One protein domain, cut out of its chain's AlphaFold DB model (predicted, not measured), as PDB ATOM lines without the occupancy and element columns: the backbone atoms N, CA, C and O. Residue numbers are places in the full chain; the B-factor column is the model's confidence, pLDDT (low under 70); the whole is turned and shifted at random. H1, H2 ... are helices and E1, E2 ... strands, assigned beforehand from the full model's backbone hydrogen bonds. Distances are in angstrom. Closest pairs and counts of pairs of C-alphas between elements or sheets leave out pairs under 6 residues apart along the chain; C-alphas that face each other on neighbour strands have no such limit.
ATOM      1  N   LEU A  10      94.366 144.794 118.572       88.81
ATOM      2  CA  LEU A  10      93.585 145.125 119.756       88.81
ATOM      3  C   LEU A  10      92.099 144.848 119.517       88.81
ATOM      4  O   LEU A  10      91.495 145.407 118.589       88.81
ATOM      5  N   ARG A  11      91.498 144.059 120.403       89.12
ATOM      6  CA  ARG A  11      90.058 143.823 120.477       89.12
ATOM      7  C   ARG A  11      89.511 144.368 121.796       89.12
ATOM      8  O   ARG A  11      89.999 144.021 122.865       89.12
ATOM      9  N   VAL A  12      88.516 145.249 121.719       88.56
ATOM     10  CA  VAL A  12      87.932 145.921 122.892       88.56
ATOM     11  C   VAL A  12      86.555 145.338 123.180       88.56
ATOM     12  O   VAL A  12      85.676 145.389 122.322       88.56
ATOM     13  N   LEU A  13      86.366 144.826 124.394       85.69
ATOM     14  CA  LEU A  13      85.084 144.375 124.927       85.69
ATOM     15  C   LEU A  13      84.680 145.349 126.038       85.69
ATOM     16  O   LEU A  13      85.259 145.338 127.124       85.69
ATOM     17  N   ARG A  14      83.744 146.252 125.729       81.69
ATOM     18  CA  ARG A  14      83.356 147.364 126.618       81.69
ATOM     19  C   ARG A  14      82.473 146.923 127.782       81.69
ATOM     20  O   ARG A  14      82.561 147.515 128.851       81.69
ATOM     21  N   ASP A  15      81.642 145.915 127.553       79.12
ATOM     22  CA  ASP A  15      80.796 145.296 128.562       79.12
ATOM     23  C   ASP A  15      80.570 143.827 128.174       79.12
ATOM     24  O   ASP A  15      80.196 143.515 127.041       79.12
ATOM     25  N   LEU A  16      80.821 142.905 129.105       78.69
ATOM     26  CA  LEU A  16      80.613 141.472 128.878       78.69
ATOM     27  C   LEU A  16      79.130 141.087 128.805       78.69
ATOM     28  O   LEU A  16      78.812 140.010 128.301       78.69
ATOM     29  N   THR A  17      78.224 141.936 129.295       72.38
ATOM     30  CA  THR A  17      76.773 141.708 129.203       72.38
ATOM     31  C   THR A  17      76.197 142.009 127.826       72.38
ATOM     32  O   THR A  17      75.147 141.478 127.482       72.38
ATOM     33  N   GLU A  18      76.897 142.798 127.009       73.62
ATOM     34  CA  GLU A  18      76.475 143.121 125.642       73.62
ATOM     35  C   GLU A  18      76.829 142.010 124.633       73.62
ATOM     36  O   GLU A  18      76.397 142.045 123.476       73.62
ATOM     37  N   ILE A  19      77.604 141.000 125.050       77.56
ATOM     38  CA  ILE A  19      77.970 139.861 124.203       77.56
ATOM     39  C   ILE A  19      76.777 138.909 124.097       77.56
ATOM     40  O   ILE A  19      76.332 138.332 125.086       77.56
ATOM     41  N   LYS A  20      76.291 138.694 122.870       77.94
ATOM     42  CA  LYS A  20      75.185 137.768 122.590       77.94
ATOM     43  C   LYS A  20      75.552 136.336 122.997       77.94
ATOM     44  O   LYS A  20      76.635 135.856 122.653       77.94
ATOM     45  N   ASP A  21      74.611 135.630 123.623       75.94
ATOM     46  CA  ASP A  21      74.836 134.292 124.197       75.94
ATOM     47  C   ASP A  21      75.397 133.268 123.200       75.94
ATOM     48  O   ASP A  21      76.231 132.450 123.568       75.94
ATOM     49  N   HIS A  22      75.020 133.345 121.919       74.50
ATOM     50  CA  HIS A  22      75.513 132.421 120.891       74.50
ATOM     51  C   HIS A  22      76.975 132.662 120.466       74.50
ATOM     52  O   HIS A  22      77.600 131.757 119.921       74.50
ATOM     53  N   ILE A  23      77.534 133.856 120.699       80.25
ATOM     54  CA  ILE A  23      78.934 134.197 120.356       80.25
ATOM     55  C   ILE A  23      79.840 134.041 121.585       80.25
ATOM     56  O   ILE A  23      81.039 133.790 121.470       80.25
ATOM     57  N   LYS A  24      79.254 134.139 122.782       81.06
ATOM     58  CA  LYS A  24      79.948 134.121 124.070       81.06
ATOM     59  C   LYS A  24      80.923 132.940 124.248       81.06
ATOM     60  O   LYS A  24      82.046 133.211 124.664       81.06
ATOM     61  N   PRO A  25      80.604 131.679 123.878       82.06
ATOM     62  CA  PRO A  25      81.554 130.567 124.009       82.06
ATOM     63  C   PRO A  25      82.816 130.740 123.152       82.06
ATOM     64  O   PRO A  25      83.920 130.452 123.607       82.06
ATOM     65  N   ALA A  26      82.664 131.253 121.927       83.56
ATOM     66  CA  ALA A  26      83.790 131.505 121.033       83.56
ATOM     67  C   ALA A  26      84.675 132.649 121.555       83.56
ATOM     68  O   ALA A  26      85.901 132.555 121.492       83.56
ATOM     69  N   GLU A  27      84.067 133.698 122.119       86.81
ATOM     70  CA  GLU A  27      84.806 134.798 122.747       86.81
ATOM     71  C   GLU A  27      85.602 134.338 123.965       86.81
ATOM     72  O   GLU A  27      86.789 134.647 124.060       86.81
ATOM     73  N   VAL A  28      84.984 133.576 124.878       88.81
ATOM     74  CA  VAL A  28      85.678 133.074 126.076       88.81
ATOM     75  C   VAL A  28      86.898 132.245 125.678       88.81
ATOM     76  O   VAL A  28      87.974 132.438 126.246       88.81
ATOM     77  N   GLU A  29      86.772 131.364 124.681       90.06
ATOM     78  CA  GLU A  29      87.892 130.542 124.212       90.06
ATOM     79  C   GLU A  29      89.008 131.390 123.588       90.06
ATOM     80  O   GLU A  29      90.180 131.193 123.908       90.06
ATOM     81  N   GLN A  30      88.678 132.368 122.737       88.81
ATOM     82  CA  GLN A  30      89.697 133.227 122.119       88.81
ATOM     83  C   GLN A  30      90.427 134.101 123.146       88.81
ATOM     84  O   GLN A  30      91.655 134.206 123.096       88.81
ATOM     85  N   VAL A  31      89.697 134.687 124.102       90.88
ATOM     86  CA  VAL A  31      90.301 135.464 125.196       90.88
ATOM     87  C   VAL A  31      91.189 134.554 126.047       90.88
ATOM     88  O   VAL A  31      92.326 134.911 126.339       90.88
ATOM     89  N   THR A  32      90.714 133.355 126.397       91.62
ATOM     90  CA  THR A  32      91.480 132.378 127.192       91.62
ATOM     91  C   THR A  32      92.784 131.990 126.500       91.62
ATOM     92  O   THR A  32      93.827 131.950 127.149       91.62
ATOM     93  N   ARG A  33      92.756 131.752 125.184       89.44
ATOM     94  CA  ARG A  33      93.971 131.478 124.403       89.44
ATOM     95  C   ARG A  33      94.933 132.657 124.435       89.44
ATOM     96  O   ARG A  33      96.087 132.456 124.773       89.44
ATOM     97  N   SER A  34      94.452 133.870 124.164       90.50
ATOM     98  CA  SER A  34      95.279 135.087 124.195       90.50
ATOM     99  C   SER A  34      95.964 135.308 125.550       90.50
ATOM    100  O   SER A  34      97.120 135.711 125.610       90.50
ATOM    101  N   VAL A  35      95.269 134.990 126.644       91.19
ATOM    102  CA  VAL A  35      95.786 135.117 128.013       91.19
ATOM    103  C   VAL A  35      96.873 134.087 128.345       91.19
ATOM    104  O   VAL A  35      97.758 134.375 129.151       91.19
ATOM    105  N   LEU A  36      96.794 132.884 127.774       90.25
ATOM    106  CA  LEU A  36      97.734 131.789 128.040       90.25
ATOM    107  C   LEU A  36      98.895 131.741 127.033       90.25
ATOM    108  O   LEU A  36      99.926 131.135 127.322       90.25
ATOM    109  N   ASP A  37      98.730 132.355 125.862       86.69
ATOM    110  CA  ASP A  37      99.704 132.362 124.773       86.69
ATOM    111  C   ASP A  37     100.846 133.366 125.039       86.69
ATOM    112  O   ASP A  37     100.593 134.532 125.371       86.69
ATOM    113  N   PRO A  38     102.119 132.950 124.910       77.81
ATOM    114  CA  PRO A  38     103.252 133.845 125.046       77.81
ATOM    115  C   PRO A  38     103.448 134.873 123.915       77.81
ATOM    116  O   PRO A  38     104.174 135.845 124.144       77.81
ATOM    117  N   ASP A  39     102.838 134.716 122.741       79.88
ATOM    118  CA  ASP A  39     102.880 135.728 121.669       79.88
ATOM    119  C   ASP A  39     101.526 135.832 120.943       79.88
ATOM    120  O   ASP A  39     101.366 135.384 119.803       79.88
ATOM    121  N   PRO A  40     100.501 136.402 121.602       82.75
ATOM    122  CA  PRO A  40      99.149 136.362 121.082       82.75
ATOM    123  C   PRO A  40      98.983 137.335 119.911       82.75
ATOM    124  O   PRO A  40      99.140 138.547 120.054       82.75
ATOM    125  N   SER A  41      98.529 136.840 118.762       83.94
ATOM    126  CA  SER A  41      98.174 137.681 117.600       83.94
ATOM    127  C   SER A  41      97.088 138.732 117.901       83.94
ATOM    128  O   SER A  41      96.987 139.759 117.225       83.94
ATOM    129  N   THR A  42      96.280 138.499 118.940       87.31
ATOM    130  CA  THR A  42      95.211 139.397 119.393       87.31
ATOM    131  C   THR A  42      95.383 139.732 120.871       87.31
ATOM    132  O   THR A  42      95.425 138.836 121.708       87.31
ATOM    133  N   ILE A  43      95.429 141.023 121.195       88.62
ATOM    134  CA  ILE A  43      95.419 141.568 122.553       88.62
ATOM    135  C   ILE A  43      94.005 142.041 122.874       88.62
ATOM    136  O   ILE A  43      93.376 142.748 122.085       88.62
ATOM    137  N   TYR A  44      93.515 141.686 124.055       90.88
ATOM    138  CA  TYR A  44      92.177 142.043 124.497       90.88
ATOM    139  C   TYR A  44      92.194 143.137 125.571       90.88
ATOM    140  O   TYR A  44      92.965 143.073 126.527       90.88
ATOM    141  N   LEU A  45      91.299 144.118 125.439       90.44
ATOM    142  CA  LEU A  45      90.940 145.067 126.496       90.44
ATOM    143  C   LEU A  45      89.504 144.774 126.936       90.44
ATOM    144  O   LEU A  45      88.567 145.061 126.191       90.44
ATOM    145  N   LEU A  46      89.343 144.193 128.126       89.19
ATOM    146  CA  LEU A  46      88.042 143.874 128.717       89.19
ATOM    147  C   LEU A  46      87.698 144.887 129.807       89.19
ATOM    148  O   LEU A  46      88.495 145.113 130.717       89.19
ATOM    149  N   ALA A  47      86.485 145.429 129.750       87.56
ATOM    150  CA  ALA A  47      85.863 146.151 130.850       87.56
ATOM    151  C   ALA A  47      84.637 145.363 131.338       87.56
ATOM    152  O   ALA A  47      83.767 144.985 130.555       87.56
ATOM    153  N   ALA A  48      84.601 145.066 132.636       86.25
ATOM    154  CA  ALA A  48      83.530 144.304 133.266       86.25
ATOM    155  C   ALA A  48      83.500 144.561 134.774       86.25
ATOM    156  O   ALA A  48      84.526 144.869 135.380       86.25
ATOM    157  N   ASN A  49      82.337 144.361 135.397       82.69
ATOM    158  CA  ASN A  49      82.263 144.272 136.854       82.69
ATOM    159  C   ASN A  49      82.918 142.967 137.339       82.69
ATOM    160  O   ASN A  49      82.791 141.939 136.673       82.69
ATOM    161  N   ASN A  50      83.527 142.963 138.531       82.88
ATOM    162  CA  ASN A  50      84.259 141.801 139.072       82.88
ATOM    163  C   ASN A  50      83.439 140.498 139.027       82.88
ATOM    164  O   ASN A  50      83.924 139.465 138.574       82.88
ATOM    165  N   GLY A  51      82.166 140.557 139.436       83.25
ATOM    166  CA  GLY A  51      81.277 139.393 139.408       83.25
ATOM    167  C   GLY A  51      80.963 138.897 137.994       83.25
ATOM    168  O   GLY A  51      80.899 137.693 137.772       83.25
ATOM    169  N   GLN A  52      80.808 139.805 137.026       86.62
ATOM    170  CA  GLN A  52      80.577 139.446 135.622       86.62
ATOM    171  C   GLN A  52      81.835 138.851 134.989       86.62
ATOM    172  O   GLN A  52      81.731 137.883 134.241       86.62
ATOM    173  N   LEU A  53      83.006 139.396 135.328       88.38
ATOM    174  CA  LEU A  53      84.295 138.893 134.868       88.38
ATOM    175  C   LEU A  53      84.516 137.451 135.340       88.38
ATOM    176  O   LEU A  53      84.775 136.583 134.519       88.38
ATOM    177  N   LEU A  54      84.337 137.161 136.633       90.69
ATOM    178  CA  LEU A  54      84.480 135.792 137.149       90.69
ATOM    179  C   LEU A  54      83.403 134.851 136.596       90.69
ATOM    180  O   LEU A  54      83.704 133.729 136.187       90.69
ATOM    181  N   LYS A  55      82.155 135.328 136.504       89.25
ATOM    182  CA  LYS A  55      81.054 134.563 135.908       89.25
ATOM    183  C   LYS A  55      81.344 134.166 134.456       89.25
ATOM    184  O   LYS A  55      81.000 133.059 134.067       89.25
ATOM    185  N   PHE A  56      82.011 135.022 133.679       89.56
ATOM    186  CA  PHE A  56      82.350 134.760 132.275       89.56
ATOM    187  C   PHE A  56      83.143 133.460 132.083       89.56
ATOM    188  O   PHE A  56      82.796 132.665 131.212       89.56
ATOM    189  N   TRP A  57      84.145 133.203 132.932       92.25
ATOM    190  CA  TRP A  57      84.891 131.940 132.901       92.25
ATOM    191  C   TRP A  57      84.201 130.812 133.663       92.25
ATOM    192  O   TRP A  57      84.295 129.668 133.228       92.25
ATOM    193  N   ARG A  58      83.477 131.102 134.752       91.25
ATOM    194  CA  ARG A  58      82.727 130.074 135.490       91.25
ATOM    195  C   ARG A  58      81.666 129.405 134.613       91.25
ATOM    196  O   ARG A  58      81.647 128.184 134.525       91.25
ATOM    197  N   ASP A  59      80.847 130.195 133.920       90.19
ATOM    198  CA  ASP A  59      79.807 129.675 133.023       90.19
ATOM    199  C   ASP A  59      80.443 128.821 131.897       90.19
ATOM    200  O   ASP A  59      79.910 127.784 131.512       90.19
ATOM    201  N   ALA A  60      81.625 129.211 131.397       89.06
ATOM    202  CA  ALA A  60      82.357 128.449 130.383       89.06
ATOM    203  C   ALA A  60      82.966 127.141 130.920       89.06
ATOM    204  O   ALA A  60      83.016 126.147 130.196       89.06
ATOM    205  N   MET A  61      83.407 127.116 132.182       91.00
ATOM    206  CA  MET A  61      83.857 125.892 132.855       91.00
ATOM    207  C   MET A  61      82.719 124.888 133.047       91.00
ATOM    208  O   MET A  61      82.942 123.691 132.875       91.00
ATOM    209  N   GLU A  62      81.532 125.375 133.422       89.69
ATOM    210  CA  GLU A  62      80.330 124.559 133.639       89.69
ATOM    211  C   GLU A  62      79.777 123.992 132.324       89.69
ATOM    212  O   GLU A  62      79.323 122.852 132.287       89.69
ATOM    213  N   ALA A  63      79.863 124.758 131.232       87.44
ATOM    214  CA  ALA A  63      79.436 124.319 129.904       87.44
ATOM    215  C   ALA A  63      80.434 123.374 129.204       87.44
ATOM    216  O   ALA A  63      80.062 122.674 128.260       87.44
ATOM    217  N   ALA A  64      81.705 123.364 129.617       88.12
ATOM    218  CA  ALA A  64      82.726 122.504 129.027       88.12
ATOM    219  C   ALA A  64      82.617 121.055 129.549       88.12
ATOM    220  O   ALA A  64      82.397 120.856 130.746       88.12
ATOM    221  N   PRO A  65      82.838 120.026 128.703       88.44
ATOM    222  CA  PRO A  65      82.843 118.634 129.150       88.44
ATOM    223  C   PRO A  65      83.852 118.399 130.279       88.44
ATOM    224  O   PRO A  65      84.993 118.875 130.210       88.44
ATOM    225  N   SER A  66      83.440 117.641 131.298       86.38
ATOM    226  CA  SER A  66      84.270 117.323 132.462       86.38
ATOM    227  C   SER A  66      85.594 116.677 132.060       86.38
ATOM    228  O   SER A  66      85.611 115.681 131.340       86.38
ATOM    229  N   GLY A  67      86.706 117.243 132.533       83.62
ATOM    230  CA  GLY A  67      88.057 116.752 132.241       83.62
ATOM    231  C   GLY A  67      88.606 117.143 130.866       83.62
ATOM    232  O   GLY A  67      89.714 116.735 130.531       83.62
ATOM    233  N   SER A  68      87.879 117.939 130.072       89.00
ATOM    234  CA  SER A  68      88.400 118.457 128.800       89.00
ATOM    235  C   SER A  68      89.508 119.496 129.007       89.00
ATOM    236  O   SER A  68      89.482 120.280 129.961       89.00
ATOM    237  N   ASP A  69      90.435 119.587 128.049       89.12
ATOM    238  CA  ASP A  69      91.498 120.604 128.062       89.12
ATOM    239  C   ASP A  69      90.944 122.033 128.146       89.12
ATOM    240  O   ASP A  69      91.542 122.906 128.776       89.12
ATOM    241  N   ALA A  70      89.786 122.284 127.526       87.25
ATOM    242  CA  ALA A  70      89.107 123.575 127.597       87.25
ATOM    243  C   ALA A  70      88.694 123.908 129.039       87.25
ATOM    244  O   ALA A  70      89.002 124.993 129.531       87.25
ATOM    245  N   GLN A  71      88.085 122.953 129.750       90.56
ATOM    246  CA  GLN A  71      87.691 123.135 131.145       90.56
ATOM    247  C   GLN A  71      88.901 123.421 132.048       90.56
ATOM    248  O   GLN A  71      88.834 124.302 132.907       90.56
ATOM    249  N   VAL A  72      90.024 122.726 131.831       90.75
ATOM    250  CA  VAL A  72      91.275 122.956 132.575       90.75
ATOM    251  C   VAL A  72      91.806 124.373 132.336       90.75
ATOM    252  O   VAL A  72      92.133 125.073 133.298       90.75
ATOM    253  N   ARG A  73      91.843 124.832 131.076       93.12
ATOM    254  CA  ARG A  73      92.272 126.200 130.734       93.12
ATOM    255  C   ARG A  73      91.369 127.259 131.362       93.12
ATOM    256  O   ARG A  73      91.880 128.205 131.962       93.12
ATOM    257  N   TYR A  74      90.048 127.093 131.278       93.69
ATOM    258  CA  TYR A  74      89.102 128.036 131.881       93.69
ATOM    259  C   TYR A  74      89.237 128.088 133.400       93.69
ATOM    260  O   TYR A  74      89.281 129.180 133.965       93.69
ATOM    261  N   LYS A  75      89.387 126.930 134.058       92.00
ATOM    262  CA  LYS A  75      89.627 126.848 135.505       92.00
ATOM    263  C   LYS A  75      90.897 127.581 135.905       92.00
ATOM    264  O   LYS A  75      90.877 128.341 136.868       92.00
ATOM    265  N   LYS A  76      91.978 127.394 135.147       92.25
ATOM    266  CA  LYS A  76      93.254 128.067 135.390       92.25
ATOM    267  C   LYS A  76      93.104 129.590 135.339       92.25
ATOM    268  O   LYS A  76      93.480 130.268 136.292       92.25
ATOM    269  N   VAL A  77      92.492 130.120 134.275       92.44
ATOM    270  CA  VAL A  77      92.257 131.569 134.142       92.44
ATOM    271  C   VAL A  77      91.313 132.087 135.228       92.44
ATOM    272  O   VAL A  77      91.611 133.109 135.840       92.44
ATOM    273  N   HIS A  78      90.223 131.373 135.528       93.62
ATOM    274  CA  HIS A  78      89.280 131.744 136.586       93.62
ATOM    275  C   HIS A  78      89.955 131.824 137.960       93.62
ATOM    276  O   HIS A  78      89.807 132.827 138.654       93.62
ATOM    277  N   THR A  79      90.697 130.786 138.362       91.06
ATOM    278  CA  THR A  79      91.385 130.744 139.660       91.06
ATOM    279  C   THR A  79      92.407 131.867 139.775       91.06
ATOM    280  O   THR A  79      92.379 132.598 140.762       91.06
ATOM    281  N   ARG A  80      93.240 132.079 138.746       91.25
ATOM    282  CA  ARG A  80      94.233 133.163 138.761       91.25
ATOM    283  C   ARG A  80      93.580 134.539 138.784       91.25
ATOM    284  O   ARG A  80      93.982 135.375 139.577       91.25
ATOM    285  N   LEU A  81      92.524 134.775 138.002       90.38
ATOM    286  CA  LEU A  81      91.769 136.033 138.069       90.38
ATOM    287  C   LEU A  81      91.125 136.260 139.441       90.38
ATOM    288  O   LEU A  81      91.128 137.388 139.927       90.38
ATOM    289  N   ALA A  82      90.577 135.216 140.066       88.94
ATOM    290  CA  ALA A  82      89.988 135.308 141.398       88.94
ATOM    291  C   ALA A  82      91.043 135.652 142.458       88.94
ATOM    292  O   ALA A  82      90.814 136.545 143.271       88.94
ATOM    293  N   GLU A  83      92.211 135.007 142.410       86.31
ATOM    294  CA  GLU A  83      93.358 135.333 143.264       86.31
ATOM    295  C   GLU A  83      93.857 136.758 143.005       86.31
ATOM    296  O   GLU A  83      94.017 137.528 143.949       86.31
ATOM    297  N   MET A  84      94.030 137.152 141.741       87.50
ATOM    298  CA  MET A  84      94.462 138.502 141.378       87.50
ATOM    299  C   MET A  84      93.473 139.568 141.860       87.50
ATOM    300  O   MET A  84      93.901 140.598 142.366       87.50
ATOM    301  N   LEU A  85      92.161 139.333 141.756       84.12
ATOM    302  CA  LEU A  85      91.137 140.236 142.296       84.12
ATOM    303  C   LEU A  85      91.148 140.271 143.829       84.12
ATOM    304  O   LEU A  85      90.944 141.333 144.413       84.12
ATOM    305  N   HIS A  86      91.373 139.127 144.478       78.38
ATOM    306  CA  HIS A  86      91.396 139.012 145.936       78.38
ATOM    307  C   HIS A  86      92.625 139.692 146.556       78.38
ATOM    308  O   HIS A  86      92.503 140.430 147.533       78.38
ATOM    309  N   PHE A  87      93.797 139.484 145.956       75.88
ATOM    310  CA  PHE A  87      95.078 140.035 146.402       75.88
ATOM    311  C   PHE A  87      95.448 141.363 145.719       75.88
ATOM    312  O   PHE A  87      96.541 141.876 145.946       75.88
ATOM    313  N   ASP A  88      94.562 141.907 144.880       72.12
ATOM    314  CA  ASP A  88      94.768 143.104 144.048       72.12
ATOM    315  C   ASP A  88      96.074 143.091 143.231       72.12
ATOM    316  O   ASP A  88      96.811 144.072 143.113       72.12
TER     317      ASP A  88
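This is residues 10 to 88 of the 514 residues of an uncharacterized protein of Methylocystaceae bacterium (UniProt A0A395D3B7). Two helices, H2 and H3, run side by side in opposite ways as a helical hairpin, and a third helix, H1, crosses one side of it. Beyond H1 lies a small ribbon of two parallel strands, E1 and E2, with E2 the nearer to H1. The printed part has 79 residues, with three named helices and two named strands in the order E1, H1, E2, H2, H3; the class is mostly helix. The whole is compact, with a radius of gyration of the C-alphas of 12.1 A, and rounded, spanning 31 by 31 by 28 A.

Start at E1, residues 10 to 13, and look across to E2, residues 42 to 46: they are parallel neighbours, with 29 degrees between their directions. You will find N 11 and O 43 2.8 A apart, and N 45 and O 11 2.9 A apart, both within hydrogen-bond range. Between these strands in the chain comes H1, residues 24 to 36; E1, H1 and E2 form a strand-helix-strand unit, two parallel neighbour strands with a helix between, and its crossover is right-handed. The closest C-alphas of H1 and E2 are those of Ser 34 and Thr 42, 6.5 A apart. Go on to H2, residues 50 to 63: H1 touches it with residues 25 to 28 alone, closest at the C-alphas of Pro 25 and Ala 60, 6.8 A, and their lines are about perpendicular at 75 degrees. H3, residues 69 to 86, touches H1 with its residues 70 to 77 alone, closest at the C-alphas of Thr 32 and Tyr 74, 6.8 A; at 72 degrees their lines are only just about perpendicular. H2 and H3 form a helical hairpin: they touch, closest at the C-alphas of Met 61 and Gln 71, 5.0 A, and run opposite ways at a shallow tilt of 19 degrees. E1 is apart from H2 and H3, and E2 is apart from H3. In H1 and H3 every O i to N i+4 pair is within hydrogen-bond range; in H2 8 of 10 are.

Find C-alpha 10 at (93.585, 145.125, 119.756); from there E1 runs 10.0 A to C-alpha 13. H1 begins at C-alpha 24, (79.948, 134.121, 124.070), and covers 18.4 A to C-alpha 36. E2 covers 12.6 A from C-alpha 42 to 46, and H2 20.3 A from C-alpha 50 to 63. H3 covers 25.7 A and ends at C-alpha 86, (91.396, 139.012, 145.936).

The two C-alphas farthest apart, those of His 22 and Phe 87, are 33.0 A from each other. The printed part has no cut and no long link. The mean pLDDT of the printed part is 86.3, and no printed residue is under 70.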